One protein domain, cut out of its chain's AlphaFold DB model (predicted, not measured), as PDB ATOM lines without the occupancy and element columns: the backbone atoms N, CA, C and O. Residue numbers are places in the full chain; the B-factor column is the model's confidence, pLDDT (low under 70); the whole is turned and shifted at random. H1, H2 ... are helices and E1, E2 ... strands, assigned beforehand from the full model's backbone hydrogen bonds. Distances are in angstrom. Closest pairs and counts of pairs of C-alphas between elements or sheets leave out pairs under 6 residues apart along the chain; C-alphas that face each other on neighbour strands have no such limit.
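What this domain is: This is residues 11 to 158 of the 347 residues of a protein of Acidobacteria bacterium (UniProt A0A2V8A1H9). What is the shape? There are two lobes: in the larger, a small parallel sheet, E1 beside E2, meets H3 and residues 103 to 109 of the long H4, with H5 on H3 and H6 near by; in the other, H1 and H2 are side by side. Residues 11 to 21 and 122 to 127 stick out. What is it made of? The printed part has 148 residues with six named helices and two named strands, in the order H1 H2 E1 H3 E2 H4 H5 H6, mostly helix. It is loose, with a radius of gyration of the C-alphas of 18.8 A and spans of 59 by 35 by 29 A.

Where its parts are: Where are the strands? E1 is residues 65 to 68, from C-alpha 65 at (-27.886, 33.927, 27.000), and E2 is residues 97 to 100. Where are the helices? From first to last C-alpha, H4, residues 103 to 125, measures 33.2 A, H3, residues 72 to 88, 24.8 A, and H2, residues 47 to 60, 20.4 A. H1 is residues 23 to 34, H5 132 to 141, and H6 149 to 156, ending at (-40.326, 39.093, 52.454).

How they stand to each other: How do the strands pair? E1 and E2 are parallel at 16 degrees, with N 66 and O 97 within hydrogen-bond range at 2.8 A. E1, H3 and E2 form a strand-helix-strand unit, parallel neighbour strands with a helix between, with a right-handed crossover. Which helices meet? H3 touches residues 103 to 107 of H4 alone, closest at the C-alphas of Gly 72 and Gly 103, 4.1 A, and H1 touches H2 at those of Pro 24 and Leu 51, 5.8 A. Every O i to N i+4 pair is within hydrogen-bond range in H1, H2, H3 and H6, against 18 of 19 in H4 and 3 of 6 in H5.

The domain as a whole: How large is it? The C-alphas farthest apart, of Gly 45 and Leu 144, are 60.0 A apart; the printed part has no cut, and the link from H1 to H2 is long. Where is confidence low? The pLDDT is under 70 at residues 11 to 20, 33 to 46, 127 to 129, 139 to 145 and 158.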
ATOM      1  N   GLN A  11     -18.339  56.213  37.979       37.25
ATOM      2  CA  GLN A  11     -18.146  57.482  37.274       37.25
ATOM      3  C   GLN A  11     -18.815  57.561  35.890       37.25
ATOM      4  O   GLN A  11     -19.228  58.651  35.505       37.25
ATOM      5  N   ARG A  12     -18.971  56.457  35.140       44.53
ATOM      6  CA  ARG A  12     -19.666  56.484  33.834       44.53
ATOM      7  C   ARG A  12     -21.175  56.692  33.968       44.53
ATOM      8  O   ARG A  12     -21.777  57.235  33.051       44.53
ATOM      9  N   PHE A  13     -21.776  56.291  35.089       42.19
ATOM     10  CA  PHE A  13     -23.223  56.412  35.299       42.19
ATOM     11  C   PHE A  13     -23.645  57.828  35.730       42.19
ATOM     12  O   PHE A  13     -24.784  58.227  35.516       42.19
ATOM     13  N   LEU A  14     -22.718  58.594  36.322       41.22
ATOM     14  CA  LEU A  14     -22.941  59.953  36.837       41.22
ATOM     15  C   LEU A  14     -22.227  61.048  36.015       41.22
ATOM     16  O   LEU A  14     -22.253  62.217  36.398       41.22
ATOM     17  N   GLY A  15     -21.559  60.682  34.918       47.34
ATOM     18  CA  GLY A  15     -20.859  61.616  34.031       47.34
ATOM     19  C   GLY A  15     -21.800  62.401  33.102       47.34
ATOM     20  O   GLY A  15     -22.982  62.069  32.994       47.34
ATOM     21  N   PRO A  16     -21.296  63.442  32.405       50.53
ATOM     22  CA  PRO A  16     -22.061  64.128  31.364       50.53
ATOM     23  C   PRO A  16     -22.547  63.124  30.304       50.53
ATOM     24  O   PRO A  16     -21.882  62.102  30.097       50.53
ATOM     25  N   PRO A  17     -23.688  63.390  29.633       50.84
ATOM     26  CA  PRO A  17     -24.242  62.479  28.640       50.84
ATOM     27  C   PRO A  17     -23.165  62.122  27.620       50.84
ATOM     28  O   PRO A  17     -22.531  62.999  27.028       50.84
ATOM     29  N   SER A  18     -22.922  60.821  27.469       58.94
ATOM     30  CA  SER A  18     -21.964  60.320  26.494       58.94
ATOM     31  C   SER A  18     -22.427  60.752  25.098       58.94
ATOM     32  O   SER A  18     -23.634  60.750  24.836       58.94
ATOM     33  N   PRO A  19     -21.507  61.138  24.194       68.62
ATOM     34  CA  PRO A  19     -21.864  61.387  22.801       68.62
ATOM     35  C   PRO A  19     -22.587  60.165  22.221       68.62
ATOM     36  O   PRO A  19     -22.357  59.045  22.684       68.62
ATOM     37  N   HIS A  20     -23.457  60.374  21.225       63.38
ATOM     38  CA  HIS A  20     -24.134  59.283  20.521       63.38
ATOM     39  C   HIS A  20     -23.093  58.253  20.066       63.38
ATOM     40  O   HIS A  20     -22.268  58.523  19.195       63.38
ATOM     41  N   LEU A  21     -23.085  57.099  20.731       70.00
ATOM     42  CA  LEU A  21     -22.182  56.006  20.417       70.00
ATOM     43  C   LEU A  21     -22.745  55.275  19.203       70.00
ATOM     44  O   LEU A  21     -23.843  54.720  19.259       70.00
ATOM     45  N   GLU A  22     -21.984  55.278  18.115       76.81
ATOM     46  CA  GLU A  22     -22.296  54.483  16.932       76.81
ATOM     47  C   GLU A  22     -22.250  52.987  17.275       76.81
ATOM     48  O   GLU A  22     -21.353  52.522  17.987       76.81
ATOM     49  N   LEU A  23     -23.216  52.222  16.756       75.38
ATOM     50  CA  LEU A  23     -23.372  50.792  17.045       75.38
ATOM     51  C   LEU A  23     -22.077  49.973  16.838       75.38
ATOM     52  O   LEU A  23     -21.771  49.163  17.714       75.38
ATOM     53  N   PRO A  24     -21.278  50.176  15.768       73.19
ATOM     54  CA  PRO A  24     -20.013  49.459  15.590       73.19
ATOM     55  C   PRO A  24     -19.042  49.662  16.760       73.19
ATOM     56  O   PRO A  24     -18.433  48.705  17.224       73.19
ATOM     57  N   THR A  25     -18.954  50.879  17.297       75.19
ATOM     58  CA  THR A  25     -18.077  51.212  18.429       75.19
ATOM     59  C   THR A  25     -18.512  50.496  19.707       75.19
ATOM     60  O   THR A  25     -17.672  50.006  20.461       75.19
ATOM     61  N   VAL A  26     -19.824  50.401  19.951       77.44
ATOM     62  CA  VAL A  26     -20.374  49.661  21.099       77.44
ATOM     63  C   VAL A  26     -20.067  48.169  20.975       77.44
ATOM     64  O   VAL A  26     -19.654  47.541  21.946       77.44
ATOM     65  N   LEU A  27     -20.239  47.607  19.775       75.25
ATOM     66  CA  LEU A  27     -19.997  46.190  19.519       75.25
ATOM     67  C   LEU A  27     -18.510  45.818  19.617       75.25
ATOM     68  O   LEU A  27     -18.212  44.725  20.099       75.25
ATOM     69  N   GLU A  28     -17.600  46.705  19.205       74.12
ATOM     70  CA  GLU A  28     -16.148  46.542  19.380       74.12
ATOM     71  C   GLU A  28     -15.750  46.577  20.854       74.12
ATOM     72  O   GLU A  28     -14.955  45.750  21.308       74.12
ATOM     73  N   ASP A  29     -16.307  47.523  21.617       74.69
ATOM     74  CA  ASP A  29     -16.024  47.609  23.045       74.69
ATOM     75  C   ASP A  29     -16.509  46.348  23.758       74.69
ATOM     76  O   ASP A  29     -15.775  45.746  24.532       74.69
ATOM     77  N   GLU A  30     -17.704  45.876  23.424       74.62
ATOM     78  CA  GLU A  30     -18.253  44.635  23.957       74.62
ATOM     79  C   GLU A  30     -17.419  43.395  23.583       74.62
ATOM     80  O   GLU A  30     -17.212  42.512  24.416       74.62
ATOM     81  N   GLU A  31     -16.910  43.317  22.350       72.00
ATOM     82  CA  GLU A  31     -16.073  42.205  21.885       72.00
ATOM     83  C   GLU A  31     -14.747  42.130  22.651       72.00
ATOM     84  O   GLU A  31     -14.339  41.028  23.028       72.00
ATOM     85  N   ARG A  32     -14.147  43.289  22.972       71.69
ATOM     86  CA  ARG A  32     -12.972  43.385  23.858       71.69
ATOM     87  C   ARG A  32     -13.239  42.883  25.274       71.69
ATOM     88  O   ARG A  32     -12.310  42.418  25.921       71.69
ATOM     89  N   HIS A  33     -14.473  43.001  25.761       67.12
ATOM     90  CA  HIS A  33     -14.839  42.551  27.106       67.12
ATOM     91  C   HIS A  33     -15.232  41.064  27.158       67.12
ATOM     92  O   HIS A  33     -15.161  40.459  28.222       67.12
ATOM     93  N   LEU A  34     -15.678  40.468  26.046       66.75
ATOM     94  CA  LEU A  34     -16.137  39.070  26.010       66.75
ATOM     95  C   LEU A  34     -15.080  38.073  25.514       66.75
ATOM     96  O   LEU A  34     -15.155  36.894  25.869       66.75
ATOM     97  N   SER A  35     -14.119  38.534  24.712       61.47
ATOM     98  CA  SER A  35     -13.101  37.703  24.054       61.47
ATOM     99  C   SER A  35     -11.709  38.019  24.606       61.47
ATOM    100  O   SER A  35     -11.461  39.145  25.035       61.47
ATOM    101  N   GLU A  36     -10.770  37.066  24.554       54.16
ATOM    102  CA  GLU A  36      -9.350  37.405  24.719       54.16
ATOM    103  C   GLU A  36      -8.952  38.486  23.693       54.16
ATOM    104  O   GLU A  36      -9.418  38.440  22.548       54.16
ATOM    105  N   PRO A  37      -8.125  39.478  24.075       47.66
ATOM    106  CA  PRO A  37      -7.864  40.655  23.260       47.66
ATOM    107  C   PRO A  37      -7.026  40.282  22.037       47.66
ATOM    108  O   PRO A  37      -5.798  40.336  22.057       47.66
ATOM    109  N   ARG A  38      -7.687  39.930  20.934       50.03
ATOM    110  CA  ARG A  38      -7.050  39.939  19.619       50.03
ATOM    111  C   ARG A  38      -7.089  41.383  19.108       50.03
ATOM    112  O   ARG A  38      -8.163  41.989  19.134       50.03
ATOM    113  N   PRO A  39      -5.948  41.976  18.715       46.50
ATOM    114  CA  PRO A  39      -5.937  43.344  18.220       46.50
ATOM    115  C   PRO A  39      -6.894  43.443  17.028       46.50
ATOM    116  O   PRO A  39      -6.932  42.520  16.211       46.50
ATOM    117  N   PRO A  40      -7.695  44.516  16.936       51.94
ATOM    118  CA  PRO A  40      -8.580  44.692  15.806       51.94
ATOM    119  C   PRO A  40      -7.701  44.798  14.566       51.94
ATOM    120  O   PRO A  40      -6.934  45.753  14.429       51.94
ATOM    121  N   ASP A  41      -7.816  43.834  13.654       52.50
ATOM    122  CA  ASP A  41      -7.480  44.109  12.267       52.50
ATOM    123  C   ASP A  41      -8.303  45.344  11.917       52.50
ATOM    124  O   ASP A  41      -9.536  45.309  11.973       52.50
ATOM    125  N   ALA A  42      -7.632  46.476  11.705       49.94
ATOM    126  CA  ALA A  42      -8.282  47.720  11.350       49.94
ATOM    127  C   ALA A  42      -8.960  47.486   9.998       49.94
ATOM    128  O   ALA A  42      -8.337  47.641   8.948       49.94
ATOM    129  N   VAL A  43     -10.216  47.032  10.020       54.31
ATOM    130  CA  VAL A  43     -11.022  46.829   8.821       54.31
ATOM    131  C   VAL A  43     -11.310  48.223   8.277       54.31
ATOM    132  O   VAL A  43     -12.297  48.864   8.635       54.31
ATOM    133  N   ALA A  44     -10.382  48.726   7.466       52.00
ATOM    134  CA  ALA A  44     -10.508  49.964   6.724       52.00
ATOM    135  C   ALA A  44     -11.635  49.781   5.696       52.00
ATOM    136  O   ALA A  44     -11.433  49.240   4.612       52.00
ATOM    137  N   GLY A  45     -12.849  50.174   6.072       62.38
ATOM    138  CA  GLY A  45     -14.054  50.037   5.261       62.38
ATOM    139  C   GLY A  45     -15.188  50.905   5.801       62.38
ATOM    140  O   GLY A  45     -15.110  51.405   6.922       62.38
ATOM    141  N   SER A  46     -16.240  51.101   4.998       69.19
ATOM    142  CA  SER A  46     -17.446  51.811   5.444       69.19
ATOM    143  C   SER A  46     -18.080  51.120   6.660       69.19
ATOM    144  O   SER A  46     -17.955  49.903   6.816       69.19
ATOM    145  N   ASP A  47     -18.793  51.874   7.502       70.19
ATOM    146  CA  ASP A  47     -19.380  51.370   8.757       70.19
ATOM    147  C   ASP A  47     -20.261  50.123   8.567       70.19
ATOM    148  O   ASP A  47     -20.294  49.237   9.418       70.19
ATOM    149  N   GLU A  48     -20.907  49.993   7.407       74.44
ATOM    150  CA  GLU A  48     -21.713  48.823   7.056       74.44
ATOM    151  C   GLU A  48     -20.874  47.550   6.821       74.44
ATOM    152  O   GLU A  48     -21.273  46.463   7.240       74.44
ATOM    153  N   HIS A  49     -19.691  47.663   6.205       74.56
ATOM    154  CA  HIS A  49     -18.780  46.523   6.034       74.56
ATOM    155  C   HIS A  49     -18.168  46.094   7.371       74.56
ATOM    156  O   HIS A  49     -18.050  44.897   7.631       74.56
ATOM    157  N   ARG A  50     -17.841  47.063   8.236       72.12
ATOM    158  CA  ARG A  50     -17.359  46.803   9.602       72.12
ATOM    159  C   ARG A  50     -18.408  46.051  10.422       72.12
ATOM    160  O   ARG A  50     -18.085  45.037  11.032       72.12
ATOM    161  N   LEU A  51     -19.666  46.495  10.373       76.69
ATOM    162  CA  LEU A  51     -20.774  45.855  11.086       76.69
ATOM    163  C   LEU A  51     -21.027  44.417  10.607       76.69
ATOM    164  O   LEU A  51     -21.197  43.525  11.432       76.69
ATOM    165  N   ARG A  52     -21.021  44.173   9.289       79.88
ATOM    166  CA  ARG A  52     -21.208  42.818   8.734       79.88
ATOM    167  C   ARG A  52     -20.096  41.866   9.171       79.88
ATOM    168  O   ARG A  52     -20.399  40.803   9.697       79.88
ATOM    169  N   ALA A  53     -18.836  42.295   9.073       77.00
ATOM    170  CA  ALA A  53     -17.698  41.496   9.529       77.00
ATOM    171  C   ALA A  53     -17.777  41.155  11.031       77.00
ATOM    172  O   ALA A  53     -17.388  40.066  11.444       77.00
ATOM    173  N   MET A  54     -18.306  42.058  11.866       74.19
ATOM    174  CA  MET A  54     -18.541  41.780  13.289       74.19
ATOM    175  C   MET A  54     -19.662  40.767  13.520       74.19
ATOM    176  O   MET A  54     -19.527  39.904  14.385       74.19
ATOM    177  N   ILE A  55     -20.768  40.870  12.780       78.94
ATOM    178  CA  ILE A  55     -21.890  39.927  12.889       78.94
ATOM    179  C   ILE A  55     -21.433  38.519  12.500       78.94
ATOM    180  O   ILE A  55     -21.700  37.575  13.242       78.94
ATOM    181  N   ASP A  56     -20.695  38.394  11.398       80.56
ATOM    182  CA  ASP A  56     -20.191  37.107  10.917       80.56
ATOM    183  C   ASP A  56     -19.262  36.458  11.954       80.56
ATOM    184  O   ASP A  56     -19.503  35.326  12.369       80.56
ATOM    185  N   ARG A  57     -18.299  37.216  12.502       75.38
ATOM    186  CA  ARG A  57     -17.419  36.741  13.588       75.38
ATOM    187  C   ARG A  57     -18.178  36.348  14.853       75.38
ATOM    188  O   ARG A  57     -17.829  35.377  15.518       75.38
ATOM    189  N   ARG A  58     -19.241  37.075  15.210       74.56
ATOM    190  CA  ARG A  58     -20.074  36.713  16.368       74.56
ATOM    191  C   ARG A  58     -20.843  35.415  16.146       74.56
ATOM    192  O   ARG A  58     -21.072  34.713  17.122       74.56
ATOM    193  N   HIS A  59     -21.222  35.092  14.911       79.50
ATOM    194  CA  HIS A  59     -21.854  33.812  14.585       79.50
ATOM    195  C   HIS A  59     -20.871  32.631  14.579       79.50
ATOM    196  O   HIS A  59     -21.311  31.491  14.713       79.50
ATOM    197  N   GLU A  60     -19.561  32.875  14.473       79.88
ATOM    198  CA  GLU A  60     -18.530  31.828  14.577       79.88
ATOM    199  C   GLU A  60     -18.342  31.323  16.018       79.88
ATOM    200  O   GLU A  60     -17.931  30.182  16.230       79.88
ATOM    201  N   VAL A  61     -18.672  32.146  17.022       79.06
ATOM    202  CA  VAL A  61     -18.561  31.790  18.442       79.06
ATOM    203  C   VAL A  61     -19.938  31.437  18.999       79.06
ATOM    204  O   VAL A  61     -20.858  32.252  18.989       79.06
ATOM    205  N   SER A  62     -20.082  30.233  19.555       79.88
ATOM    206  CA  SER A  62     -21.301  29.851  20.276       79.88
ATOM    207  C   SER A  62     -21.396  30.636  21.585       79.88
ATOM    208  O   SER A  62     -20.641  30.371  22.515       79.88
ATOM    209  N   ARG A  63     -22.312  31.608  21.646       83.38
ATOM    210  CA  ARG A  63     -22.603  32.397  22.851       83.38
ATOM    211  C   ARG A  63     -23.924  31.972  23.467       83.38
ATOM    212  O   ARG A  63     -24.877  31.665  22.748       83.38
ATOM    213  N   THR A  64     -24.004  32.001  24.790       89.56
ATOM    214  CA  THR A  64     -25.218  31.636  25.527       89.56
ATOM    215  C   THR A  64     -25.830  32.844  26.228       89.56
ATOM    216  O   THR A  64     -25.150  33.797  26.605       89.56
ATOM    217  N   ALA A  65     -27.152  32.836  26.375       90.75
ATOM    218  CA  ALA A  65     -27.886  33.927  27.000       90.75
ATOM    219  C   ALA A  65     -28.931  33.386  27.973       90.75
ATOM    220  O   ALA A  65     -29.695  32.481  27.633       90.75
ATOM    221  N   LEU A  66     -29.004  33.993  29.154       93.50
ATOM    222  CA  LEU A  66     -30.112  33.840  30.080       93.50
ATOM    223  C   LEU A  66     -31.175  34.896  29.757       93.50
ATOM    224  O   LEU A  66     -30.934  36.096  29.873       93.50
ATOM    225  N   CYS A  67     -32.362  34.452  29.351       95.31
ATOM    226  CA  CYS A  67     -33.462  35.332  28.955       95.31
ATOM    227  C   CYS A  67     -34.596  35.284  29.989       95.31
ATOM    228  O   CYS A  67     -35.289  34.275  30.113       95.31
ATOM    229  N   LEU A  68     -34.813  36.386  30.710       94.38
ATOM    230  CA  LEU A  68     -35.839  36.523  31.744       94.38
ATOM    231  C   LEU A  68     -37.066  37.267  31.198       94.38
ATOM    232  O   LEU A  68     -37.022  38.467  30.908       94.38
ATOM    233  N   SER A  69     -38.174  36.540  31.066       92.50
ATOM    234  CA  SER A  69     -39.433  37.050  30.512       92.50
ATOM    235  C   SER A  69     -40.202  37.970  31.478       92.50
ATOM    236  O   SER A  69     -39.930  38.044  32.676       92.50
ATOM    237  N   GLY A  70     -41.202  38.675  30.944       89.94
ATOM    238  CA  GLY A  70     -42.096  39.556  31.698       89.94
ATOM    239  C   GLY A  70     -43.103  38.824  32.594       89.94
ATOM    240  O   GLY A  70     -43.112  37.600  32.687       89.94
ATOM    241  N   GLY A  71     -43.968  39.590  33.272       83.88
ATOM    242  CA  GLY A  71     -45.024  39.048  34.151       83.88
ATOM    243  C   GLY A  71     -45.133  39.699  35.537       83.88
ATOM    244  O   GLY A  71     -45.719  39.111  36.448       83.88
ATOM    245  N   GLY A  72     -44.568  40.900  35.713       85.81
ATOM    246  CA  GLY A  72     -44.589  41.637  36.980       85.81
ATOM    247  C   GLY A  72     -43.763  40.968  38.083       85.81
ATOM    248  O   GLY A  72     -42.871  40.167  37.800       85.81
ATOM    249  N   ILE A  73     -44.075  41.283  39.344       82.06
ATOM    250  CA  ILE A  73     -43.281  40.844  40.504       82.06
ATOM    251  C   ILE A  73     -43.219  39.317  40.652       82.06
ATOM    252  O   ILE A  73     -42.189  38.784  41.040       82.06
ATOM    253  N   ARG A  74     -44.278  38.587  40.266       83.44
ATOM    254  CA  ARG A  74     -44.299  37.116  40.362       83.44
ATOM    255  C   ARG A  74     -43.268  36.472  39.439       83.44
ATOM    256  O   ARG A  74     -42.574  35.547  39.846       83.44
ATOM    257  N   SER A  75     -43.169  36.980  38.208       88.88
ATOM    258  CA  SER A  75     -42.160  36.525  37.247       88.88
ATOM    259  C   SER A  75     -40.750  36.880  37.725       88.88
ATOM    260  O   SER A  75     -39.852  36.049  37.641       88.88
ATOM    261  N   ALA A  76     -40.574  38.063  38.330       90.00
ATOM    262  CA  ALA A  76     -39.303  38.464  38.931       90.00
ATOM    263  C   ALA A  76     -38.861  37.505  40.052       90.00
ATOM    264  O   ALA A  76     -37.734  37.020  40.029       90.00
ATOM    265  N   SER A  77     -39.754  37.171  40.993       88.56
ATOM    266  CA  SER A  77     -39.455  36.228  42.080       88.56
ATOM    267  C   SER A  77     -39.103  34.832  41.559       88.56
ATOM    268  O   SER A  77     -38.153  34.221  42.042       88.56
ATOM    269  N   PHE A  78     -39.825  34.340  40.547       89.38
ATOM    270  CA  PHE A  78     -39.504  33.064  39.903       89.38
ATOM    271  C   PHE A  78     -38.129  33.100  39.224       89.38
ATOM    272  O   PHE A  78     -37.318  32.203  39.434       89.38
ATOM    273  N   ALA A  79     -37.841  34.154  38.458       92.88
ATOM    274  CA  ALA A  79     -36.563  34.329  37.776       92.88
ATOM    275  C   ALA A  79     -35.378  34.378  38.754       92.88
ATOM    276  O   ALA A  79     -34.338  33.785  38.478       92.88
ATOM    277  N   ILE A  80     -35.543  35.023  39.913       92.00
ATOM    278  CA  ILE A  80     -34.537  35.028  40.985       92.00
ATOM    279  C   ILE A  80     -34.301  33.612  41.521       92.00
ATOM    280  O   ILE A  80     -33.151  33.212  41.676       92.00
ATOM    281  N   GLY A  81     -35.361  32.821  41.717       90.62
ATOM    282  CA  GLY A  81     -35.239  31.407  42.087       90.62
ATOM    283  C   GLY A  81     -34.535  30.554  41.023       90.62
ATOM    284  O   GLY A  81     -33.729  29.692  41.361       90.62
ATOM    285  N   VAL A  82     -34.777  30.819  39.734       92.62
ATOM    286  CA  VAL A  82     -34.057  30.155  38.632       92.62
ATOM    287  C   VAL A  82     -32.573  30.514  38.658       92.62
ATOM    288  O   VAL A  82     -31.739  29.616  38.595       92.62
ATOM    289  N   MET A  83     -32.229  31.798  38.798       92.00
ATOM    290  CA  MET A  83     -30.830  32.228  38.923       92.00
ATOM    291  C   MET A  83     -30.162  31.601  40.144       92.00
ATOM    292  O   MET A  83     -29.032  31.136  40.036       92.00
ATOM    293  N   GLN A  84     -30.876  31.511  41.268       90.06
ATOM    294  CA  GLN A  84     -30.405  30.806  42.453       90.06
ATOM    295  C   GLN A  84     -30.080  29.342  42.143       90.06
ATOM    296  O   GLN A  84     -28.958  28.914  42.384       90.06
ATOM    297  N   GLY A  85     -31.005  28.600  41.525       90.19
ATOM    298  CA  GLY A  85     -30.774  27.205  41.134       90.19
ATOM    299  C   GLY A  85     -29.600  27.028  40.163       90.19
ATOM    300  O   GLY A  85     -28.791  26.121  40.341       90.19
ATOM    301  N   LEU A  86     -29.459  27.923  39.180       91.94
ATOM    302  CA  LEU A  86     -28.319  27.932  38.254       91.94
ATOM    303  C   LEU A  86     -26.993  28.214  38.977       91.94
ATOM    304  O   LEU A  86     -25.970  27.635  38.620       91.94
ATOM    305  N   SER A  87     -27.008  29.066  40.005       89.69
ATOM    306  CA  SER A  87     -25.843  29.334  40.854       89.69
ATOM    307  C   SER A  87     -25.456  28.117  41.688       89.69
ATOM    308  O   SER A  87     -24.279  27.793  41.790       89.69
ATOM    309  N   CYS A  88     -26.446  27.397  42.226       86.88
ATOM    310  CA  CYS A  88     -26.227  26.167  42.992       86.88
ATOM    311  C   CYS A  88     -25.636  25.034  42.129       86.88
ATOM    312  O   CYS A  88     -25.001  24.128  42.656       86.88
ATOM    313  N   LEU A  89     -25.810  25.107  40.806       89.50
ATOM    314  CA  LEU A  89     -25.182  24.216  39.826       89.50
ATOM    315  C   LEU A  89     -23.879  24.783  39.232       89.50
ATOM    316  O   LEU A  89     -23.311  24.163  38.341       89.50
ATOM    317  N   SER A  90     -23.428  25.958  39.685       87.31
ATOM    318  CA  SER A  90     -22.248  26.673  39.175       87.31
ATOM    319  C   SER A  90     -22.274  26.988  37.671       87.31
ATOM    320  O   SER A  90     -21.230  27.260  37.094       87.31
ATOM    321  N   VAL A  91     -23.455  27.008  37.041       90.69
ATOM    322  CA  VAL A  91     -23.620  27.310  35.601       90.69
ATOM    323  C   VAL A  91     -24.074  28.744  35.334       90.69
ATOM    324  O   VAL A  91     -24.095  29.199  34.194       90.69
ATOM    325  N   LEU A  92     -24.470  29.496  36.370       88.50
ATOM    326  CA  LEU A  92     -24.953  30.873  36.200       88.50
ATOM    327  C   LEU A  92     -23.890  31.793  35.572       88.50
ATOM    328  O   LEU A  92     -24.230  32.698  34.811       88.50
ATOM    329  N   THR A  93     -22.614  31.560  35.875       84.81
ATOM    330  CA  THR A  93     -21.477  32.323  35.340       84.81
ATOM    331  C   THR A  93     -21.094  31.946  33.910       84.81
ATOM    332  O   THR A  93     -20.342  32.693  33.286       84.81
ATOM    333  N   ASP A  94     -21.629  30.842  33.383       87.50
ATOM    334  CA  ASP A  94     -21.325  30.355  32.031       87.50
ATOM    335  C   ASP A  94     -22.121  31.102  30.950       87.50
ATOM    336  O   ASP A  94     -21.787  31.032  29.768       87.50
ATOM    337  N   PHE A  95     -23.168  31.840  31.342       89.06
ATOM    338  CA  PHE A  95     -23.957  32.648  30.418       89.06
ATOM    339  C   PHE A  95     -23.219  33.925  30.001       89.06
ATOM    340  O   PHE A  95     -22.825  34.746  30.833       89.06
ATOM    341  N   ASP A  96     -23.114  34.152  28.690       85.56
ATOM    342  CA  ASP A  96     -22.488  35.359  28.139       85.56
ATOM    343  C   ASP A  96     -23.407  36.577  28.200       85.56
ATOM    344  O   ASP A  96     -22.923  37.708  28.191       85.56
ATOM    345  N   TYR A  97     -24.726  36.386  28.219       87.19
ATOM    346  CA  TYR A  97     -25.707  37.468  28.180       87.19
ATOM    347  C   TYR A  97     -26.836  37.282  29.180       87.19
ATOM    348  O   TYR A  97     -27.312  36.175  29.399       87.19
ATOM    349  N   LEU A  98     -27.333  38.407  29.693       90.31
ATOM    350  CA  LEU A  98     -28.579  38.487  30.438       90.31
ATOM    351  C   LEU A  98     -29.545  39.396  29.672       90.31
ATOM    352  O   LEU A  98     -29.320  40.600  29.566       90.31
ATOM    353  N   SER A  99     -30.610  38.819  29.121       92.94
ATOM    354  CA  SER A  99     -31.687  39.556  28.456       92.94
ATOM    355  C   SER A  99     -32.903  39.599  29.365       92.94
ATOM    356  O   SER A  99     -33.299  38.577  29.924       92.94
ATOM    357  N   THR A 100     -33.499  40.774  29.545       94.50
ATOM    358  CA  THR A 100     -34.610  40.948  30.483       94.50
ATOM    359  C   THR A 100     -35.711  41.818  29.896       94.50
ATOM    360  O   THR A 100     -35.444  42.774  29.171       94.50
ATOM    361  N   VAL A 101     -36.967  41.489  30.211       94.12
ATOM    362  CA  VAL A 101     -38.140  42.271  29.795       94.12
ATOM    363  C   VAL A 101     -39.115  42.407  30.962       94.12
ATOM    364  O   VAL A 101     -39.461  41.416  31.603       94.12
ATOM    365  N   SER A 102     -39.623  43.620  31.211       90.44
ATOM    366  CA  SER A 102     -40.687  43.895  32.194       90.44
ATOM    367  C   SER A 102     -40.392  43.279  33.579       90.44
ATOM    368  O   SER A 102     -39.463  43.720  34.247       90.44
ATOM    369  N   GLY A 103     -41.138  42.249  34.001       86.44
ATOM    370  CA  GLY A 103     -40.907  41.477  35.231       86.44
ATOM    371  C   GLY A 103     -39.472  40.955  35.373       86.44
ATOM    372  O   GLY A 103     -38.860  41.143  36.419       86.44
ATOM    373  N   GLY A 104     -38.893  40.393  34.309       90.38
ATOM    374  CA  GLY A 104     -37.491  39.970  34.296       90.38
ATOM    375  C   GLY A 104     -36.512  41.134  34.462       90.38
ATOM    376  O   GLY A 104     -35.420  40.941  34.987       90.38
ATOM    377  N   GLY A 105     -36.913  42.351  34.077       91.94
ATOM    378  CA  GLY A 105     -36.130  43.568  34.291       91.94
ATOM    379  C   GLY A 105     -35.932  43.887  35.772       91.94
ATOM    380  O   GLY A 105     -34.849  44.320  36.142       91.94
ATOM    381  N   TYR A 106     -36.920  43.593  36.629       90.81
ATOM    382  CA  TYR A 106     -36.758  43.694  38.086       90.81
ATOM    383  C   TYR A 106     -35.723  42.701  38.617       90.81
ATOM    384  O   TYR A 106     -34.912  43.063  39.459       90.81
ATOM    385  N   ALA A 107     -35.730  41.460  38.123       91.94
ATOM    386  CA  ALA A 107     -34.748  40.457  38.527       91.94
ATOM    387  C   ALA A 107     -33.333  40.827  38.050       91.94
ATOM    388  O   ALA A 107     -32.376  40.741  38.818       91.94
ATOM    389  N   GLY A 108     -33.203  41.295  36.805       92.00
ATOM    390  CA  GLY A 108     -31.926  41.746  36.251       92.00
ATOM    391  C   GLY A 108     -31.373  42.989  36.943       92.00
ATOM    392  O   GLY A 108     -30.180  43.039  37.244       92.00
ATOM    393  N   SER A 109     -32.217  43.984  37.236       91.44
ATOM    394  CA  SER A 109     -31.791  45.187  37.959       91.44
ATOM    395  C   SER A 109     -31.449  44.889  39.416       91.44
ATOM    396  O   SER A 109     -30.454  45.413  39.903       91.44
ATOM    397  N   TRP A 110     -32.198  44.002  40.079       92.12
ATOM    398  CA  TRP A 110     -31.873  43.502  41.416       92.12
ATOM    399  C   TRP A 110     -30.491  42.836  41.450       92.12
ATOM    400  O   TRP A 110     -29.657  43.210  42.273       92.12
ATOM    401  N   LEU A 111     -30.205  41.928  40.510       90.44
ATOM    402  CA  LEU A 111     -28.899  41.270  40.414       90.44
ATOM    403  C   LEU A 111     -27.777  42.277  40.115       90.44
ATOM    404  O   LEU A 111     -26.729  42.247  40.757       90.44
ATOM    405  N   SER A 112     -28.005  43.197  39.171       89.81
ATOM    406  CA  SER A 112     -27.029  44.237  38.810       89.81
ATOM    407  C   SER A 112     -26.726  45.164  39.988       89.81
ATOM    408  O   SER A 112     -25.571  45.510  40.225       89.81
ATOM    409  N   ALA A 113     -27.756  45.552  40.745       90.00
ATOM    410  CA  ALA A 113     -27.611  46.382  41.932       90.00
ATOM    411  C   ALA A 113     -26.835  45.647  43.027       90.00
ATOM    412  O   ALA A 113     -25.937  46.232  43.623       90.00
ATOM    413  N   TRP A 114     -27.124  44.363  43.258       88.69
ATOM    414  CA  TRP A 114     -26.379  43.566  44.232       88.69
ATOM    415  C   TRP A 114     -24.894  43.472  43.856       88.69
ATOM    416  O   TRP A 114     -24.044  43.799  44.682       88.69
ATOM    417  N   LEU A 115     -24.578  43.136  42.601       87.00
ATOM    418  CA  LEU A 115     -23.196  43.102  42.105       87.00
ATOM    419  C   LEU A 115     -22.478  44.443  42.316       87.00
ATOM    420  O   LEU A 115     -21.361  44.473  42.829       87.00
ATOM    421  N   LEU A 116     -23.145  45.555  41.995       86.69
ATOM    422  CA  LEU A 116     -22.594  46.896  42.178       86.69
ATOM    423  C   LEU A 116     -22.344  47.232  43.656       86.69
ATOM    424  O   LEU A 116     -21.300  47.785  44.006       86.69
ATOM    425  N   HIS A 117     -23.299  46.922  44.532       83.94
ATOM    426  CA  HIS A 117     -23.178  47.194  45.961       83.94
ATOM    427  C   HIS A 117     -22.089  46.347  46.622       83.94
ATOM    428  O   HIS A 117     -21.360  46.872  47.467       83.94
ATOM    429  N   ASP A 118     -21.937  45.079  46.229       83.50
ATOM    430  CA  ASP A 118     -20.864  44.231  46.750       83.50
ATOM    431  C   ASP A 118     -19.491  44.737  46.284       83.50
ATOM    432  O   ASP A 118     -18.603  44.920  47.115       83.50
ATOM    433  N   GLU A 119     -19.339  45.125  45.009       82.44
ATOM    434  CA  GLU A 119     -18.092  45.721  44.507       82.44
ATOM    435  C   GLU A 119     -17.726  47.013  45.264       82.44
ATOM    436  O   GLU A 119     -16.575  47.222  45.666       82.44
ATOM    437  N   MET A 120     -18.709  47.887  45.499       82.81
ATOM    438  CA  MET A 120     -18.513  49.119  46.269       82.81
ATOM    439  C   MET A 120     -18.122  48.828  47.721       82.81
ATOM    440  O   MET A 120     -17.244  49.503  48.267       82.81
ATOM    441  N   ARG A 121     -18.720  47.804  48.338       80.62
ATOM    442  CA  ARG A 121     -18.391  47.369  49.699       80.62
ATOM    443  C   ARG A 121     -16.963  46.836  49.791       80.62
ATOM    444  O   ARG A 121     -16.244  47.254  50.700       80.62
ATOM    445  N   ILE A 122     -16.532  45.988  48.854       81.19
ATOM    446  CA  ILE A 122     -15.151  45.471  48.789       81.19
ATOM    447  C   ILE A 122     -14.162  46.641  48.697       81.19
ATOM    448  O   ILE A 122     -13.210  46.718  49.476       81.19
ATOM    449  N   LYS A 123     -14.422  47.611  47.806       81.19
ATOM    450  CA  LYS A 123     -13.566  48.801  47.633       81.19
ATOM    451  C   LYS A 123     -13.454  49.653  48.899       81.19
ATOM    452  O   LYS A 123     -12.379  50.176  49.180       81.19
ATOM    453  N   GLN A 124     -14.545  49.810  49.649       80.38
ATOM    454  CA  GLN A 124     -14.569  50.630  50.865       80.38
ATOM    455  C   GLN A 124     -13.956  49.925  52.077       80.38
ATOM    456  O   GLN A 124     -13.248  50.555  52.859       80.38
ATOM    457  N   THR A 125     -14.231  48.632  52.249       77.12
ATOM    458  CA  THR A 125     -13.885  47.896  53.477       77.12
ATOM    459  C   THR A 125     -12.601  47.074  53.375       77.12
ATOM    460  O   THR A 125     -12.113  46.616  54.406       77.12
ATOM    461  N   LYS A 126     -12.033  46.892  52.167       73.38
ATOM    462  CA  LYS A 126     -10.871  46.016  51.887       73.38
ATOM    463  C   LYS A 126     -11.017  44.585  52.430       73.38
ATOM    464  O   LYS A 126     -10.019  43.899  52.621       73.38
ATOM    465  N   CYS A 127     -12.239  44.151  52.712       69.62
ATOM    466  CA  CYS A 127     -12.529  42.784  53.111       69.62
ATOM    467  C   CYS A 127     -12.942  41.999  51.875       69.62
ATOM    468  O   CYS A 127     -13.820  42.445  51.132       69.62
ATOM    469  N   ASP A 128     -12.338  40.830  51.694       68.12
ATOM    470  CA  ASP A 128     -12.743  39.903  50.651       68.12
ATOM    471  C   ASP A 128     -14.143  39.372  50.974       68.12
ATOM    472  O   ASP A 128     -14.405  38.836  52.055       68.12
ATOM    473  N   SER A 129     -15.068  39.576  50.042       69.06
ATOM    474  CA  SER A 129     -16.387  38.961  50.060       69.06
ATOM    475  C   SER A 129     -16.416  37.765  49.126       69.06
ATOM    476  O   SER A 129     -15.701  37.717  48.126       69.06
ATOM    477  N   GLN A 130     -17.264  36.788  49.442       75.19
ATOM    478  CA  GLN A 130     -17.561  35.734  48.482       75.19
ATOM    479  C   GLN A 130     -18.202  36.349  47.230       75.19
ATOM    480  O   GLN A 130     -19.010  37.272  47.372       75.19
ATOM    481  N   PRO A 131     -17.897  35.849  46.023       79.25
ATOM    482  CA  PRO A 131     -18.580  36.256  44.802       79.25
ATOM    483  C   PRO A 131     -20.100  36.184  44.965       79.25
ATOM    484  O   PRO A 131     -20.620  35.269  45.602       79.25
ATOM    485  N   VAL A 132     -20.842  37.112  44.355       81.56
ATOM    486  CA  VAL A 132     -22.316  37.120  44.436       81.56
ATOM    487  C   VAL A 132     -22.924  35.799  43.946       81.56
ATOM    488  O   VAL A 132     -23.917  35.353  44.511       81.56
ATOM    489  N   GLY A 133     -22.310  35.133  42.960       80.31
ATOM    490  CA  GLY A 133     -22.721  33.789  42.532       80.31
ATOM    491  C   GLY A 133     -22.638  32.753  43.660       80.31
ATOM    492  O   GLY A 133     -23.580  31.988  43.869       80.31
ATOM    493  N   ASP A 134     -21.574  32.787  44.458       79.44
ATOM    494  CA  ASP A 134     -21.394  31.880  45.594       79.44
ATOM    495  C   ASP A 134     -22.317  32.250  46.758       79.44
ATOM    496  O   ASP A 134     -22.890  31.367  47.387       79.44
ATOM    497  N   GLN A 135     -22.552  33.546  47.001       82.31
ATOM    498  CA  GLN A 135     -23.543  33.996  47.988       82.31
ATOM    499  C   GLN A 135     -24.958  33.538  47.606       82.31
ATOM    500  O   GLN A 135     -25.734  33.104  48.458       82.31
ATOM    501  N   LEU A 136     -25.293  33.607  46.314       82.31
ATOM    502  CA  LEU A 136     -26.574  33.156  45.781       82.31
ATOM    503  C   LEU A 136     -26.710  31.626  45.885       82.31
ATOM    504  O   LEU A 136     -27.787  31.129  46.216       82.31
ATOM    505  N   ALA A 137     -25.614  30.893  45.665       79.88
ATOM    506  CA  ALA A 137     -25.551  29.441  45.807       79.88
ATOM    507  C   ALA A 137     -25.561  28.971  47.272       79.88
ATOM    508  O   ALA A 137     -26.149  27.936  47.584       79.88
ATOM    509  N   GLY A 138     -24.957  29.737  48.186       70.31
ATOM    510  CA  GLY A 138     -24.776  29.377  49.596       70.31
ATOM    511  C   GLY A 138     -26.087  29.086  50.323       70.31
ATOM    512  O   GLY A 138     -26.137  28.204  51.176       70.31
ATOM    513  N   ALA A 139     -27.181  29.727  49.903       60.91
ATOM    514  CA  ALA A 139     -28.522  29.461  50.417       60.91
ATOM    515  C   ALA A 139     -29.086  28.066  50.044       60.91
ATOM    516  O   ALA A 139     -30.064  27.635  50.653       60.91
ATOM    517  N   CYS A 140     -28.508  27.358  49.065       60.56
ATOM    518  CA  CYS A 140     -28.842  25.960  48.750       60.56
ATOM    519  C   CYS A 140     -27.992  24.942  49.529       60.56
ATOM    520  O   CYS A 140     -28.421  23.801  49.688       60.56
ATOM    521  N   CYS A 141     -26.777  25.318  49.936       60.44
ATOM    522  CA  CYS A 141     -25.741  24.365  50.343       60.44
ATOM    523  C   CYS A 141     -25.708  24.095  51.853       60.44
ATOM    524  O   CYS A 141     -25.322  22.998  52.250       60.44
ATOM    525  N   ASP A 142     -26.127  25.051  52.689       65.88
ATOM    526  CA  ASP A 142     -26.148  24.879  54.145       65.88
ATOM    527  C   ASP A 142     -27.395  25.535  54.778       65.88
ATOM    528  O   ASP A 142     -27.504  26.763  54.789       65.88
ATOM    529  N   PRO A 143     -28.334  24.748  55.343       65.50
ATOM    530  CA  PRO A 143     -29.491  25.267  56.075       65.50
ATOM    531  C   PRO A 143     -29.139  26.122  57.303       65.50
ATOM    532  O   PRO A 143     -29.999  26.850  57.798       65.50
ATOM    533  N   LEU A 144     -27.913  26.005  57.828       68.56
ATOM    534  CA  LEU A 144     -27.421  26.776  58.973       68.56
ATOM    535  C   LEU A 144     -26.783  28.108  58.551       68.56
ATOM    536  O   LEU A 144     -26.575  28.974  59.406       68.56
ATOM    537  N   CYS A 145     -26.501  28.308  57.259       67.88
ATOM    538  CA  CYS A 145     -26.018  29.586  56.758       67.88
ATOM    539  C   CYS A 145     -27.183  30.581  56.610       67.88
ATOM    540  O   CYS A 145     -28.193  30.269  55.975       67.88
ATOM    541  N   PRO A 146     -27.063  31.800  57.166       71.94
ATOM    542  CA  PRO A 146     -28.090  32.814  56.998       71.94
ATOM    543  C   PRO A 146     -28.206  33.209  55.523       71.94
ATOM    544  O   PRO A 146     -27.212  33.505  54.861       71.94
ATOM    545  N   GLU A 147     -29.440  33.235  55.022       79.25
ATOM    546  CA  GLU A 147     -29.739  33.683  53.665       79.25
ATOM    547  C   GLU A 147     -29.247  35.129  53.445       79.25
ATOM    548  O   GLU A 147     -29.447  35.976  54.327       79.25
ATOM    549  N   PRO A 148     -28.637  35.448  52.284       83.88
ATOM    550  CA  PRO A 148     -28.201  36.805  51.989       83.88
ATOM    551  C   PRO A 148     -29.350  37.810  52.094       83.88
ATOM    552  O   PRO A 148     -30.463  37.561  51.623       83.88
ATOM    553  N   GLU A 149     -29.063  38.979  52.667       84.00
ATOM    554  CA  GLU A 149     -30.056  40.036  52.888       84.00
ATOM    555  C   GLU A 149     -30.831  40.421  51.610       84.00
ATOM    556  O   GLU A 149     -32.064  40.453  51.686       84.00
ATOM    557  N   PRO A 150     -30.196  40.559  50.424       86.44
ATOM    558  CA  PRO A 150     -30.915  40.886  49.193       86.44
ATOM    559  C   PRO A 150     -31.930  39.822  48.761       86.44
ATOM    560  O   PRO A 150     -32.949  40.156  48.151       86.44
ATOM    561  N   LEU A 151     -31.670  38.545  49.063       86.00
ATOM    562  CA  LEU A 151     -32.563  37.434  48.729       86.00
ATOM    563  C   LEU A 151     -33.708  37.329  49.747       86.00
ATOM    564  O   LEU A 151     -34.874  37.194  49.361       86.00
ATOM    565  N   ARG A 152     -33.393  37.504  51.037       83.75
ATOM    566  CA  ARG A 152     -34.388  37.590  52.114       83.75
ATOM    567  C   ARG A 152     -35.370  38.739  51.879       83.75
ATOM    568  O   ARG A 152     -36.575  38.529  51.991       83.75
ATOM    569  N   HIS A 153     -34.877  39.911  51.477       83.62
ATOM    570  CA  HIS A 153     -35.712  41.066  51.152       83.62
ATOM    571  C   HIS A 153     -36.733  40.722  50.057       83.62
ATOM    572  O   HIS A 153     -37.935  40.914  50.222       83.62
ATOM    573  N   VAL A 154     -36.291  40.115  48.953       83.50
ATOM    574  CA  VAL A 154     -37.208  39.701  47.880       83.50
ATOM    575  C   VAL A 154     -38.235  38.680  48.376       83.50
ATOM    576  O   VAL A 154     -39.401  38.767  47.995       83.50
ATOM    577  N   ARG A 155     -37.844  37.730  49.235       80.25
ATOM    578  CA  ARG A 155     -38.781  36.750  49.810       80.25
ATOM    579  C   ARG A 155     -39.827  37.409  50.706       80.25
ATOM    580  O   ARG A 155     -41.010  37.107  50.541       80.25
ATOM    581  N   GLU A 156     -39.426  38.336  51.571       76.12
ATOM    582  CA  GLU A 156     -40.326  39.093  52.454       76.12
ATOM    583  C   GLU A 156     -41.332  39.948  51.664       76.12
ATOM    584  O   GLU A 156     -42.512  39.996  52.015       76.12
ATOM    585  N   PHE A 157     -40.907  40.541  50.543       70.50
ATOM    586  CA  PHE A 157     -41.740  41.413  49.704       70.50
ATOM    587  C   PHE A 157     -42.345  40.723  48.462       70.50
ATOM    588  O   PHE A 157     -42.984  41.370  47.630       70.50
ATOM    589  N   SER A 158     -42.217  39.394  48.335       66.44
ATOM    590  CA  SER A 158     -42.793  38.611  47.223       66.44
ATOM    591  C   SER A 158     -44.322  38.470  47.291       66.44
ATOM    592  O   SER A 158     -44.979  38.181  46.284       66.44
TER     593      SER A 158